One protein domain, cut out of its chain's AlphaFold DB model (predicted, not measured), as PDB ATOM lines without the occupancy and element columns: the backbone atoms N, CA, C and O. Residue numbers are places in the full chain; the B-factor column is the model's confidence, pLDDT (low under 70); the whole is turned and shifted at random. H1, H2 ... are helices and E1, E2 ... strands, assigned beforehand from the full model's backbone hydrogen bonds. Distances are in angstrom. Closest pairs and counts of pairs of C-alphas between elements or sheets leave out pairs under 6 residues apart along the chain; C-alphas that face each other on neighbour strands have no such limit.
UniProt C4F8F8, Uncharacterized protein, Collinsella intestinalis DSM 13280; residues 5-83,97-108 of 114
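This is residues 5 to 83 and 97 to 108 of the 114 residues of an uncharacterized protein of Collinsella intestinalis DSM 13280 (UniProt C4F8F8). A short two-strand hairpin, E1 and E2, sits in the middle of the domain between two groups of helices. On one side H3 and H5 pack together with H4 across the far part of H3; on the other, H1, H2 and H6 are more loosely set. The printed part has 91 residues, with six named helices and two named strands in the order H1, H2, E1, E2, H3, H4, H5, H6, and the sheet, E1 - E2, is antiparallel. The class is mostly helix, and the whole is compact, with a radius of gyration of the C-alphas of 14.1 A and spans of 40 by 27 by 22 A.

H1, residues 5 to 8, and H2, residues 14 to 20, only just touch, with 3 pairs of C-alphas within 8 A; the closest are those of Val 7 and His 17, 7.5 A apart. E1, residues 26 to 29, and E2, residues 35 to 37, form a hairpin, antiparallel at 145 degrees between directions. N 28 and O 36 are within hydrogen-bond range at 2.8 A, as are N 36 and O 28 at 2.9 A. Residues 28 to 29 of E1 also pair antiparallel with residues 82 to 83, a stretch too short to be a named strand. The closest C-alphas of E1 and H3, residues 42 to 54, are those of Cys 28 and His 42, 6.7 A apart. H3 and H4, residues 59 to 65, only just touch, with 3 pairs of C-alphas within 8 A, about perpendicular at 80 degrees; H3 does so with residues 47 to 51 alone, and the closest C-alphas are those of Met 51 and Ala 62, 6.6 A apart. H3 touches H5, residues 71 to 79, and the two run the same way at a tilt of 37 degrees, only just steep; their closest C-alphas, of Gln 43 and Thr 72, are 5.6 A apart. H4 and H5 are apart. H6, residues 97 to 106, touches no helix; it is close to H2 but not clearly touching, with the C-alphas of Ile 14 and Leu 104 closest at 7.6 A. The closest C-alphas of E1 and H6 are those of Ile 29 and Gln 97, 6.3 A apart. Each O i to N i+4 pair is within hydrogen-bond range in H2, H3, H5 and H6, and 2 of 3 are in H4; H1 is too short for such a pair.

H1 begins at C-alpha 5, (11.723, -16.172, 16.290). H3, the longest helix with 13 residues, runs 18.1 A from C-alpha 42 at (15.305, -9.395, 1.921) to C-alpha 54. H5 is 12.1 A long and H6 is 14.2 A, ending at C-alpha 106, (30.754, -25.641, 3.104).

The C-alphas farthest apart, of Asp 19 and Glu 64, are 40.7 A from each other. Residues 84 to 96 are not printed, and C-alphas 83 and 97 are 10.4 A apart across this cut, in the link from H5 to H6. The links that are printed whole are tight. The mean pLDDT of the printed part is 96.7, and no printed residue is under 70.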
ATOM      1  N   ASN A   5      11.893 -17.611  16.438       93.25
ATOM      2  CA  ASN A   5      11.723 -16.172  16.290       93.25
ATOM      3  C   ASN A   5      12.866 -15.401  16.968       93.25
ATOM      4  O   ASN A   5      13.412 -14.465  16.392       93.25
ATOM      5  N   GLU A   6      13.294 -15.830  18.158       94.50
ATOM      6  CA  GLU A   6      14.441 -15.230  18.852       94.50
ATOM      7  C   GLU A   6      15.730 -15.374  18.030       94.50
ATOM      8  O   GLU A   6      16.504 -14.423  17.915       94.50
ATOM      9  N   VAL A   7      15.942 -16.535  17.401       95.88
ATOM     10  CA  VAL A   7      17.125 -16.772  16.561       95.88
ATOM     11  C   VAL A   7      17.136 -15.860  15.332       95.88
ATOM     12  O   VAL A   7      18.179 -15.284  15.029       95.88
ATOM     13  N   LEU A   8      15.998 -15.691  14.652       95.25
ATOM     14  CA  LEU A   8      15.869 -14.832  13.466       95.25
ATOM     15  C   LEU A   8      16.134 -13.344  13.748       95.25
ATOM     16  O   LEU A   8      16.576 -12.624  12.856       95.25
ATOM     17  N   HIS A   9      15.889 -12.886  14.975       94.44
ATOM     18  CA  HIS A   9      16.136 -11.505  15.401       94.44
ATOM     19  C   HIS A   9      17.496 -11.306  16.098       94.44
ATOM     20  O   HIS A   9      17.795 -10.207  16.567       94.44
ATOM     21  N   GLY A  10      18.326 -12.352  16.160       94.69
ATOM     22  CA  GLY A  10      19.682 -12.317  16.700       94.69
ATOM     23  C   GLY A  10      20.778 -12.231  15.626       94.69
ATOM     24  O   GLY A  10      20.497 -12.190  14.426       94.69
ATOM     25  N   PRO A  11      22.060 -12.220  16.039       96.62
ATOM     26  CA  PRO A  11      23.178 -12.325  15.107       96.62
ATOM     27  C   PRO A  11      23.164 -13.676  14.382       96.62
ATOM     28  O   PRO A  11      22.860 -14.715  14.975       96.62
ATOM     29  N   PHE A  12      23.538 -13.676  13.101       97.94
ATOM     30  CA  PHE A  12      23.638 -14.914  12.336       97.94
ATOM     31  C   PHE A  12      24.812 -15.768  12.831       97.94
ATOM     32  O   PHE A  12      25.960 -15.323  12.853       97.94
ATOM     33  N   ASP A  13      24.522 -17.022  13.160       97.69
ATOM     34  CA  ASP A  13      25.503 -18.041  13.519       97.69
ATOM     35  C   ASP A  13      25.120 -19.369  12.860       97.69
ATOM     36  O   ASP A  13      23.965 -19.789  12.923       97.69
ATOM     37  N   ILE A  14      26.089 -20.029  12.221       97.31
ATOM     38  CA  ILE A  14      25.845 -21.215  11.388       97.31
ATOM     39  C   ILE A  14      25.333 -22.390  12.223       97.31
ATOM     40  O   ILE A  14      24.385 -23.057  11.811       97.31
ATOM     41  N   GLU A  15      25.941 -22.655  13.379       96.81
ATOM     42  CA  GLU A  15      25.556 -23.808  14.197       96.81
ATOM     43  C   GLU A  15      24.205 -23.565  14.870       96.81
ATOM     44  O   GLU A  15      23.311 -24.400  14.757       96.81
ATOM     45  N   THR A  16      23.993 -22.371  15.432       96.69
ATOM     46  CA  THR A  16      22.681 -21.962  15.953       96.69
ATOM     47  C   THR A  16      21.591 -22.081  14.884       96.69
ATOM     48  O   THR A  16      20.487 -22.544  15.177       96.69
ATOM     49  N   HIS A  17      21.887 -21.680  13.644       96.81
ATOM     50  CA  HIS A  17      20.945 -21.780  12.536       96.81
ATOM     51  C   HIS A  17      20.582 -23.234  12.224       96.81
ATOM     52  O   HIS A  17      19.402 -23.571  12.170       96.81
ATOM     53  N   LYS A  18      21.584 -24.106  12.066       95.62
ATOM     54  CA  LYS A  18      21.394 -25.535  11.758       95.62
ATOM     55  C   LYS A  18      20.639 -26.286  12.854       95.62
ATOM     56  O   LYS A  18      19.882 -27.200  12.543       95.62
ATOM     57  N   ASP A  19      20.826 -25.896  14.110       95.56
ATOM     58  CA  ASP A  19      20.114 -26.487  15.248       95.56
ATOM     59  C   ASP A  19      18.639 -26.060  15.315       95.56
ATOM     60  O   ASP A  19      17.837 -26.706  15.994       95.56
ATOM     61  N   THR A  20      18.276 -24.966  14.639       95.75
ATOM     62  CA  THR A  20      16.945 -24.346  14.737       95.75
ATOM     63  C   THR A  20      16.105 -24.551  13.476       95.75
ATOM     64  O   THR A  20      14.897 -24.766  13.577       95.75
ATOM     65  N   PHE A  21      16.718 -24.508  12.291       94.31
ATOM     66  CA  PHE A  21      16.027 -24.548  11.002       94.31
ATOM     67  C   PHE A  21      16.520 -25.699  10.127       94.31
ATOM     68  O   PHE A  21      17.693 -26.064  10.132       94.31
ATOM     69  N   VAL A  22      15.613 -26.244   9.318       89.38
ATOM     70  CA  VAL A  22      15.897 -27.326   8.371       89.38
ATOM     71  C   VAL A  22      15.443 -26.881   6.984       89.38
ATOM     72  O   VAL A  22      14.307 -26.447   6.829       89.38
ATOM     73  N   HIS A  23      16.321 -27.003   5.981       85.19
ATOM     74  CA  HIS A  23      16.044 -26.622   4.583       85.19
ATOM     75  C   HIS A  23      15.570 -25.168   4.408       85.19
ATOM     76  O   HIS A  23      14.677 -24.882   3.615       85.19
ATOM     77  N   TYR A  24      16.164 -24.249   5.166       90.44
ATOM     78  CA  TYR A  24      15.866 -22.824   5.110       90.44
ATOM     79  C   TYR A  24      17.170 -22.031   5.132       90.44
ATOM     80  O   TYR A  24      18.077 -22.360   5.888       90.44
ATOM     81  N   LEU A  25      17.263 -21.000   4.293       96.00
ATOM     82  CA  LEU A  25      18.293 -19.971   4.369       96.00
ATOM     83  C   LEU A  25      17.766 -18.712   3.684       96.00
ATOM     84  O   LEU A  25      17.577 -18.705   2.469       96.00
ATOM     85  N   GLU A  26      17.586 -17.645   4.455       97.06
ATOM     86  CA  GLU A  26      17.302 -16.307   3.940       97.06
ATOM     87  C   GLU A  26      18.145 -15.292   4.704       97.06
ATOM     88  O   GLU A  26      17.879 -14.953   5.860       97.06
ATOM     89  N   VAL A  27      19.217 -14.840   4.059       98.56
ATOM     90  CA  VAL A  27      20.187 -13.924   4.663       98.56
ATOM     91  C   VAL A  27      20.585 -12.820   3.695       98.56
ATOM     92  O   VAL A  27      20.566 -13.003   2.478       98.56
ATOM     93  N   CYS A  28      20.989 -11.680   4.237       98.75
ATOM     94  CA  CYS A  28      21.704 -10.637   3.515       98.75
ATOM     95  C   CYS A  28      23.178 -10.668   3.930       98.75
ATOM     96  O   CYS A  28      23.495 -10.933   5.090       98.75
ATOM     97  N   ILE A  29      24.086 -10.404   2.990       98.69
ATOM     98  CA  ILE A  29      25.522 -10.301   3.277       98.69
ATOM     99  C   ILE A  29      26.007  -8.899   2.934       98.69
ATOM    100  O   ILE A  29      25.953  -8.472   1.775       98.69
ATOM    101  N   GLU A  30      26.515  -8.199   3.942       98.44
ATOM    102  CA  GLU A  30      27.087  -6.863   3.802       98.44
ATOM    103  C   GLU A  30      28.401  -6.877   3.015       98.44
ATOM    104  O   GLU A  30      29.017  -7.921   2.775       98.44
ATOM    105  N   SER A  31      28.847  -5.696   2.585       97.94
ATOM    106  CA  SER A  31      30.064  -5.539   1.779       97.94
ATOM    107  C   SER A  31      31.339  -6.020   2.493       97.94
ATOM    108  O   SER A  31      32.327  -6.382   1.846       97.94
ATOM    109  N   ASP A  32      31.335  -6.089   3.820       98.25
ATOM    110  CA  ASP A  32      32.426  -6.618   4.633       98.25
ATOM    111  C   ASP A  32      32.370  -8.148   4.829       98.25
ATOM    112  O   ASP A  32      33.312  -8.733   5.369       98.25
ATOM    113  N   GLY A  33      31.325  -8.815   4.330       98.38
ATOM    114  CA  GLY A  33      31.105 -10.252   4.478       98.38
ATOM    115  C   GLY A  33      30.343 -10.659   5.745       98.38
ATOM    116  O   GLY A  33      30.233 -11.866   5.993       98.38
ATOM    117  N   THR A  34      29.836  -9.702   6.528       98.56
ATOM    118  CA  THR A  34      28.946  -9.955   7.670       98.56
ATOM    119  C   THR A  34      27.595 -10.464   7.171       98.56
ATOM    120  O   THR A  34      27.034  -9.931   6.217       98.56
ATOM    121  N   VAL A  35      27.096 -11.539   7.786       98.62
ATOM    122  CA  VAL A  35      25.846 -12.212   7.403       98.62
ATOM    123  C   VAL A  35      24.756 -11.835   8.401       98.62
ATOM    124  O   VAL A  35      24.993 -11.873   9.605       98.62
ATOM    125  N   HIS A  36      23.565 -11.514   7.904       98.56
ATOM    126  CA  HIS A  36      22.392 -11.165   8.707       98.56
ATOM    127  C   HIS A  36      21.176 -11.936   8.232       98.56
ATOM    128  O   HIS A  36      21.010 -12.131   7.030       98.56
ATOM    129  N   TYR A  37      20.288 -12.311   9.146       98.31
ATOM    130  CA  TYR A  37      18.965 -12.793   8.767       98.31
ATOM    131  C   TYR A  37      18.199 -11.729   7.979       98.31
ATOM    132  O   TYR A  37      18.178 -10.556   8.353       98.31
ATOM    133  N   ALA A  38      17.565 -12.142   6.883       97.38
ATOM    134  CA  ALA A  38      16.789 -11.262   6.016       97.38
ATOM    135  C   ALA A  38      15.348 -11.107   6.531       97.38
ATOM    136  O   ALA A  38      14.392 -11.474   5.856       97.38
ATOM    137  N   VAL A  39      15.189 -10.595   7.752       95.62
ATOM    138  CA  VAL A  39      13.898 -10.512   8.455       95.62
ATOM    139  C   VAL A  39      13.397  -9.064   8.453       95.62
ATOM    140  O   VAL A  39      14.188  -8.165   8.729       95.62
ATOM    141  N   PRO A  40      12.106  -8.804   8.155       95.19
ATOM    142  CA  PRO A  40      11.059  -9.775   7.804       95.19
ATOM    143  C   PRO A  40      11.124 -10.282   6.352       95.19
ATOM    144  O   PRO A  40      10.404 -11.208   6.000       95.19
ATOM    145  N   SER A  41      11.937  -9.665   5.493       96.81
ATOM    146  CA  SER A  41      12.244 -10.150   4.140       96.81
ATOM    147  C   SER A  41      13.530  -9.495   3.630       96.81
ATOM    148  O   SER A  41      13.908  -8.430   4.126       96.81
ATOM    149  N   HIS A  42      14.160 -10.046   2.583       98.06
ATOM    150  CA  HIS A  42      15.305  -9.395   1.921       98.06
ATOM    151  C   HIS A  42      14.987  -7.968   1.487       98.06
ATOM    152  O   HIS A  42      15.779  -7.068   1.740       98.06
ATOM    153  N   GLN A  43      13.826  -7.750   0.862       97.19
ATOM    154  CA  GLN A  43      13.447  -6.428   0.366       97.19
ATOM    155  C   GLN A  43      13.326  -5.419   1.507       97.19
ATOM    156  O   GLN A  43      13.876  -4.327   1.395       97.19
ATOM    157  N   ARG A  44      12.651  -5.777   2.610       97.50
ATOM    158  CA  ARG A  44      12.512  -4.863   3.752       97.50
ATOM    159  C   ARG A  44      13.860  -4.587   4.414       97.50
ATOM    160  O   ARG A  44      14.176  -3.429   4.655       97.50
ATOM    161  N   TRP A  45      14.664  -5.625   4.634       98.00
ATOM    162  CA  TRP A  45      15.987  -5.488   5.241       98.00
ATOM    163  C   TRP A  45      16.897  -4.579   4.401       98.00
ATOM    164  O   TRP A  45      17.528  -3.666   4.924       98.00
ATOM    165  N   LEU A  46      16.945  -4.786   3.081       98.38
ATOM    166  CA  LEU A  46      17.748  -3.962   2.174       98.38
ATOM    167  C   LEU A  46      17.231  -2.522   2.085       98.38
ATOM    168  O   LEU A  46      18.038  -1.597   2.047       98.38
ATOM    169  N   LEU A  47      15.907  -2.334   2.060       98.19
ATOM    170  CA  LEU A  47      15.283  -1.014   2.048       98.19
ATOM    171  C   LEU A  47      15.691  -0.205   3.279       98.19
ATOM    172  O   LEU A  47      16.086   0.942   3.126       98.19
ATOM    173  N   GLU A  48      15.662  -0.803   4.471       97.88
ATOM    174  CA  GLU A  48      16.071  -0.130   5.710       97.88
ATOM    175  C   GLU A  48      17.523   0.344   5.649       97.88
ATOM    176  O   GLU A  48      17.800   1.495   5.954       97.88
ATOM    177  N   ARG A  49      18.453  -0.488   5.160       97.81
ATOM    178  CA  ARG A  49      19.861  -0.068   5.015       97.81
ATOM    179  C   ARG A  49      20.046   1.011   3.953       97.81
ATOM    180  O   ARG A  49      20.924   1.858   4.092       97.81
ATOM    181  N   PHE A  50      19.264   0.962   2.876       98.19
ATOM    182  CA  PHE A  50      19.254   2.021   1.871       98.19
ATOM    183  C   PHE A  50      18.749   3.334   2.473       98.19
ATOM    184  O   PHE A  50      19.416   4.355   2.343       98.19
ATOM    185  N   MET A  51      17.631   3.290   3.196       98.38
ATOM    186  CA  MET A  51      17.063   4.432   3.907       98.38
ATOM    187  C   MET A  51      18.053   5.024   4.915       98.38
ATOM    188  O   MET A  51      18.316   6.224   4.859       98.38
ATOM    189  N   ASP A  52      18.681   4.192   5.748       97.56
ATOM    190  CA  ASP A  52      19.691   4.614   6.725       97.56
ATOM    191  C   ASP A  52      20.892   5.298   6.050       97.56
ATOM    192  O   ASP A  52      21.368   6.338   6.508       97.56
ATOM    193  N   ARG A  53      21.386   4.729   4.942       97.00
ATOM    194  CA  ARG A  53      22.525   5.274   4.190       97.00
ATOM    195  C   ARG A  53      22.205   6.618   3.534       97.00
ATOM    196  O   ARG A  53      23.072   7.488   3.493       97.00
ATOM    197  N   GLU A  54      20.994   6.768   3.012       96.88
ATOM    198  CA  GLU A  54      20.551   7.969   2.297       96.88
ATOM    199  C   GLU A  54      19.922   9.026   3.222       96.88
ATOM    200  O   GLU A  54      19.599  10.123   2.766       96.88
ATOM    201  N   GLY A  55      19.752   8.718   4.512       97.50
ATOM    202  CA  GLY A  55      19.100   9.600   5.481       97.50
ATOM    203  C   GLY A  55      17.602   9.793   5.220       97.50
ATOM    204  O   GLY A  55      17.085  10.884   5.452       97.50
ATOM    205  N   ILE A  56      16.917   8.768   4.704       97.69
ATOM    206  CA  ILE A  56      15.479   8.789   4.399       97.69
ATOM    207  C   ILE A  56      14.702   8.175   5.565       97.69
ATOM    208  O   ILE A  56      14.945   7.034   5.940       97.69
ATOM    209  N   GLU A  57      13.714   8.890   6.101       96.31
ATOM    210  CA  GLU A  57      12.896   8.394   7.222       96.31
ATOM    211  C   GLU A  57      11.574   7.750   6.774       96.31
ATOM    212  O   GLU A  57      11.017   6.909   7.482       96.31
ATOM    213  N   ALA A  58      11.053   8.126   5.601       97.25
ATOM    214  CA  ALA A  58       9.746   7.691   5.120       97.25
ATOM    215  C   ALA A  58       9.851   6.699   3.952       97.25
ATOM    216  O   ALA A  58      10.431   7.008   2.913       97.25
ATOM    217  N   ASP A  59       9.189   5.544   4.077       95.94
ATOM    218  CA  ASP A  59       9.114   4.526   3.019       95.94
ATOM    219  C   ASP A  59       8.668   5.110   1.671       95.94
ATOM    220  O   ASP A  59       9.239   4.770   0.641       95.94
ATOM    221  N   LEU A  60       7.661   5.994   1.661       96.50
ATOM    222  CA  LEU A  60       7.136   6.577   0.422       96.50
ATOM    223  C   LEU A  60       8.221   7.338  -0.354       96.50
ATOM    224  O   LEU A  60       8.315   7.179  -1.565       96.50
ATOM    225  N   GLU A  61       9.070   8.092   0.346       97.25
ATOM    226  CA  GLU A  61      10.191   8.808  -0.268       97.25
ATOM    227  C   GLU A  61      11.235   7.832  -0.828       97.25
ATOM    228  O   GLU A  61      11.761   8.033  -1.924       97.25
ATOM    229  N   ALA A  62      11.521   6.743  -0.110       97.19
ATOM    230  CA  ALA A  62      12.434   5.718  -0.601       97.19
ATOM    231  C   ALA A  62      11.886   5.045  -1.871       97.19
ATOM    232  O   ALA A  62      12.613   4.886  -2.852       97.19
ATOM    233  N   TRP A  63      10.595   4.703  -1.885       96.31
ATOM    234  CA  TRP A  63       9.942   4.043  -3.018       96.31
ATOM    235  C   TRP A  63       9.879   4.904  -4.283       96.31
ATOM    236  O   TRP A  63       9.892   4.346  -5.376       96.31
ATOM    237  N   GLU A  64       9.886   6.233  -4.171       96.25
ATOM    238  CA  GLU A  64       9.991   7.133  -5.331       96.25
ATOM    239  C   GLU A  64      11.357   7.053  -6.034       96.25
ATOM    240  O   GLU A  64      11.459   7.342  -7.229       96.25
ATOM    241  N   ARG A  65      12.410   6.640  -5.317       95.44
ATOM    242  CA  ARG A  65      13.781   6.513  -5.848       95.44
ATOM    243  C   ARG A  65      14.085   5.116  -6.395       95.44
ATOM    244  O   ARG A  65      15.050   4.947  -7.139       95.44
ATOM    245  N   ILE A  66      13.285   4.122  -6.022       96.38
ATOM    246  CA  ILE A  66      13.509   2.712  -6.342       96.38
ATOM    247  C   ILE A  66      12.714   2.343  -7.605       96.38
ATOM    248  O   ILE A  66      11.534   2.676  -7.715       96.38
ATOM    249  N   PRO A  67      13.308   1.622  -8.573       95.50
ATOM    250  CA  PRO A  67      12.575   1.183  -9.752       95.50
ATOM    251  C   PRO A  67      11.431   0.221  -9.383       95.50
ATOM    252  O   PRO A  67      11.578  -0.605  -8.482       95.50
ATOM    253  N   PRO A  68      10.315   0.229 -10.134       90.69
ATOM    254  CA  PRO A  68       9.143  -0.599  -9.830       90.69
ATOM    255  C   PRO A  68       9.370  -2.110 -10.020       90.69
ATOM    256  O   PRO A  68       8.544  -2.917  -9.599       90.69
ATOM    257  N   TYR A  69      10.473  -2.511 -10.660       93.06
ATOM    258  CA  TYR A  69      10.830  -3.906 -10.922       93.06
ATOM    259  C   TYR A  69      12.295  -4.156 -10.576       93.06
ATOM    260  O   TYR A  69      13.127  -3.256 -10.685       93.06
ATOM    261  N   GLY A  70      12.625  -5.394 -10.198       94.62
ATOM    262  CA  GLY A  70      13.997  -5.756  -9.830       94.62
ATOM    263  C   GLY A  70      14.483  -5.060  -8.555       94.62
ATOM    264  O   GLY A  70      15.680  -4.838  -8.407       94.62
ATOM    265  N   VAL A  71      13.558  -4.711  -7.654       96.31
ATOM    266  CA  VAL A  71      13.810  -3.953  -6.417       96.31
ATOM    267  C   VAL A  71      14.992  -4.520  -5.634       96.31
ATOM    268  O   VAL A  71      15.920  -3.785  -5.315       96.31
ATOM    269  N   THR A  72      14.998  -5.828  -5.365       97.31
ATOM    270  CA  THR A  72      16.066  -6.476  -4.592       97.31
ATOM    271  C   THR A  72      17.426  -6.370  -5.279       97.31
ATOM    272  O   THR A  72      18.392  -5.963  -4.642       97.31
ATOM    273  N   ASP A  73      17.502  -6.664  -6.581       97.25
ATOM    274  CA  ASP A  73      18.750  -6.558  -7.349       97.25
ATOM    275  C   ASP A  73      19.275  -5.119  -7.379       97.25
ATOM    276  O   ASP A  73      20.483  -4.887  -7.258       97.25
ATOM    277  N   TRP A  74      18.367  -4.152  -7.539       97.81
ATOM    278  CA  TRP A  74      18.700  -2.735  -7.546       97.81
ATOM    279  C   TRP A  74      19.220  -2.283  -6.181       97.81
ATOM    280  O   TRP A  74      20.316  -1.732  -6.111       97.81
ATOM    281  N   LEU A  75      18.504  -2.604  -5.098       98.38
ATOM    282  CA  LEU A  75      18.920  -2.276  -3.734       98.38
ATOM    283  C   LEU A  75      20.280  -2.899  -3.412       98.38
ATOM    284  O   LEU A  75      21.178  -2.193  -2.966       98.38
ATOM    285  N   CYS A  76      20.476  -4.189  -3.705       98.25
ATOM    286  CA  CYS A  76      21.759  -4.871  -3.527       98.25
ATOM    287  C   CYS A  76      22.914  -4.129  -4.214       98.25
ATOM    288  O   CYS A  76      23.976  -3.950  -3.615       98.25
ATOM    289  N   ARG A  77      22.710  -3.670  -5.455       96.81
ATOM    290  CA  ARG A  77      23.709  -2.879  -6.182       96.81
ATOM    291  C   ARG A  77      23.969  -1.536  -5.506       96.81
ATOM    292  O   ARG A  77      25.132  -1.172  -5.355       96.81
ATOM    293  N   GLU A  78      22.915  -0.836  -5.106       97.44
ATOM    294  CA  GLU A  78      23.001   0.514  -4.548       97.44
ATOM    295  C   GLU A  78      23.765   0.531  -3.216       97.44
ATOM    296  O   GLU A  78      24.680   1.335  -3.011       97.44
ATOM    297  N   ILE A  79      23.471  -0.428  -2.332       97.00
ATOM    298  CA  ILE A  79      24.084  -0.503  -0.998       97.00
ATOM    299  C   ILE A  79      25.278  -1.464  -0.904       97.00
ATOM    300  O   ILE A  79      25.867  -1.619   0.164       97.00
ATOM    301  N   GLY A  80      25.656  -2.119  -2.004       97.75
ATOM    302  CA  GLY A  80      26.787  -3.052  -2.048       97.75
ATOM    303  C   GLY A  80      26.585  -4.333  -1.227       97.75
ATOM    304  O   GLY A  80      27.565  -4.966  -0.828       97.75
ATOM    305  N   CYS A  81      25.334  -4.712  -0.962       98.44
ATOM    306  CA  CYS A  81      24.962  -5.957  -0.285       98.44
ATOM    307  C   CYS A  81      24.575  -7.042  -1.299       98.44
ATOM    308  O   CYS A  81      24.335  -6.759  -2.470       98.44
ATOM    309  N   ILE A  82      24.459  -8.288  -0.840       98.62
ATOM    310  CA  ILE A  82      23.801  -9.359  -1.602       98.62
ATOM    311  C   ILE A  82      22.677  -9.988  -0.781       98.62
ATOM    312  O   ILE A  82      22.816 -10.162   0.430       98.62
ATOM    313  N   ALA A  83      21.584 -10.345  -1.445       98.56
ATOM    314  CA  ALA A  83      20.489 -11.124  -0.875       98.56
ATOM    315  C   ALA A  83      20.682 -12.595  -1.238       98.56
ATOM    316  O   ALA A  83      20.918 -12.912  -2.399       98.56
ATOM    317  N   GLN A  97      32.168 -11.082   0.427       98.62
ATOM    318  CA  GLN A  97      30.855 -11.710   0.238       98.62
ATOM    319  C   GLN A  97      30.968 -13.095  -0.413       98.62
ATOM    320  O   GLN A  97      30.340 -14.044   0.050       98.62
ATOM    321  N   ARG A  98      31.842 -13.267  -1.419       98.31
ATOM    322  CA  ARG A  98      32.150 -14.596  -1.981       98.31
ATOM    323  C   ARG A  98      32.729 -15.547  -0.935       98.31
ATOM    324  O   ARG A  98      32.382 -16.725  -0.927       98.31
ATOM    325  N   ALA A  99      33.603 -15.065  -0.051       98.19
ATOM    326  CA  ALA A  99      34.120 -15.880   1.046       98.19
ATOM    327  C   ALA A  99      33.001 -16.293   2.018       98.19
ATOM    328  O   ALA A  99      32.947 -17.452   2.425       98.19
ATOM    329  N   ALA A 100      32.069 -15.390   2.336       98.38
ATOM    330  CA  ALA A 100      30.901 -15.702   3.156       98.38
ATOM    331  C   ALA A 100      29.984 -16.751   2.499       98.38
ATOM    332  O   ALA A 100      29.687 -17.760   3.135       98.38
ATOM    333  N   LEU A 101      29.642 -16.597   1.213       98.25
ATOM    334  CA  LEU A 101      28.884 -17.597   0.444       98.25
ATOM    335  C   LEU A 101      29.565 -18.973   0.448       98.25
ATOM    336  O   LEU A 101      28.913 -19.997   0.645       98.25
ATOM    337  N   ARG A 102      30.895 -19.017   0.282       97.62
ATOM    338  CA  ARG A 102      31.666 -20.269   0.364       97.62
ATOM    339  C   ARG A 102      31.572 -20.915   1.744       97.62
ATOM    340  O   ARG A 102      31.413 -22.129   1.811       97.62
ATOM    341  N   ARG A 103      31.631 -20.134   2.830       97.94
ATOM    342  CA  ARG A 103      31.439 -20.654   4.198       97.94
ATOM    343  C   ARG A 103      30.044 -21.254   4.378       97.94
ATOM    344  O   ARG A 103      29.941 -22.376   4.860       97.94
ATOM    345  N   LEU A 104      28.998 -20.559   3.922       97.88
ATOM    346  CA  LEU A 104      27.619 -21.064   3.964       97.88
ATOM    347  C   LEU A 104      27.460 -22.357   3.151       97.88
ATOM    348  O   LEU A 104      26.793 -23.289   3.595       97.88
ATOM    349  N   ARG A 105      28.115 -22.449   1.987       96.81
ATOM    350  CA  ARG A 105      28.113 -23.655   1.148       96.81
ATOM    351  C   ARG A 105      28.822 -24.831   1.809       96.81
ATOM    352  O   ARG A 105      28.287 -25.933   1.819       96.81
ATOM    353  N   LEU A 106      30.007 -24.605   2.380       96.88
ATOM    354  CA  LEU A 106      30.754 -25.641   3.104       96.88
ATOM    355  C   LEU A 106      29.996 -26.148   4.339       96.88
ATOM    356  O   LEU A 106      30.115 -27.319   4.680       96.88
ATOM    357  N   ALA A 107      29.183 -25.295   4.966       96.12
ATOM    358  CA  ALA A 107      28.294 -25.668   6.065       96.12
ATOM    359  C   ALA A 107      27.003 -26.384   5.619       96.12
ATOM    360  O   ALA A 107      26.210 -26.790   6.466       96.12
ATOM    361  N   GLY A 108      26.770 -26.530   4.309       95.38
ATOM    362  CA  GLY A 108      25.573 -27.165   3.752       95.38
ATOM    363  C   GLY A 108      24.319 -26.286   3.732       95.38
ATOM    364  O   GLY A 108      23.247 -26.793   3.414       95.38
TER     365      GLY A 108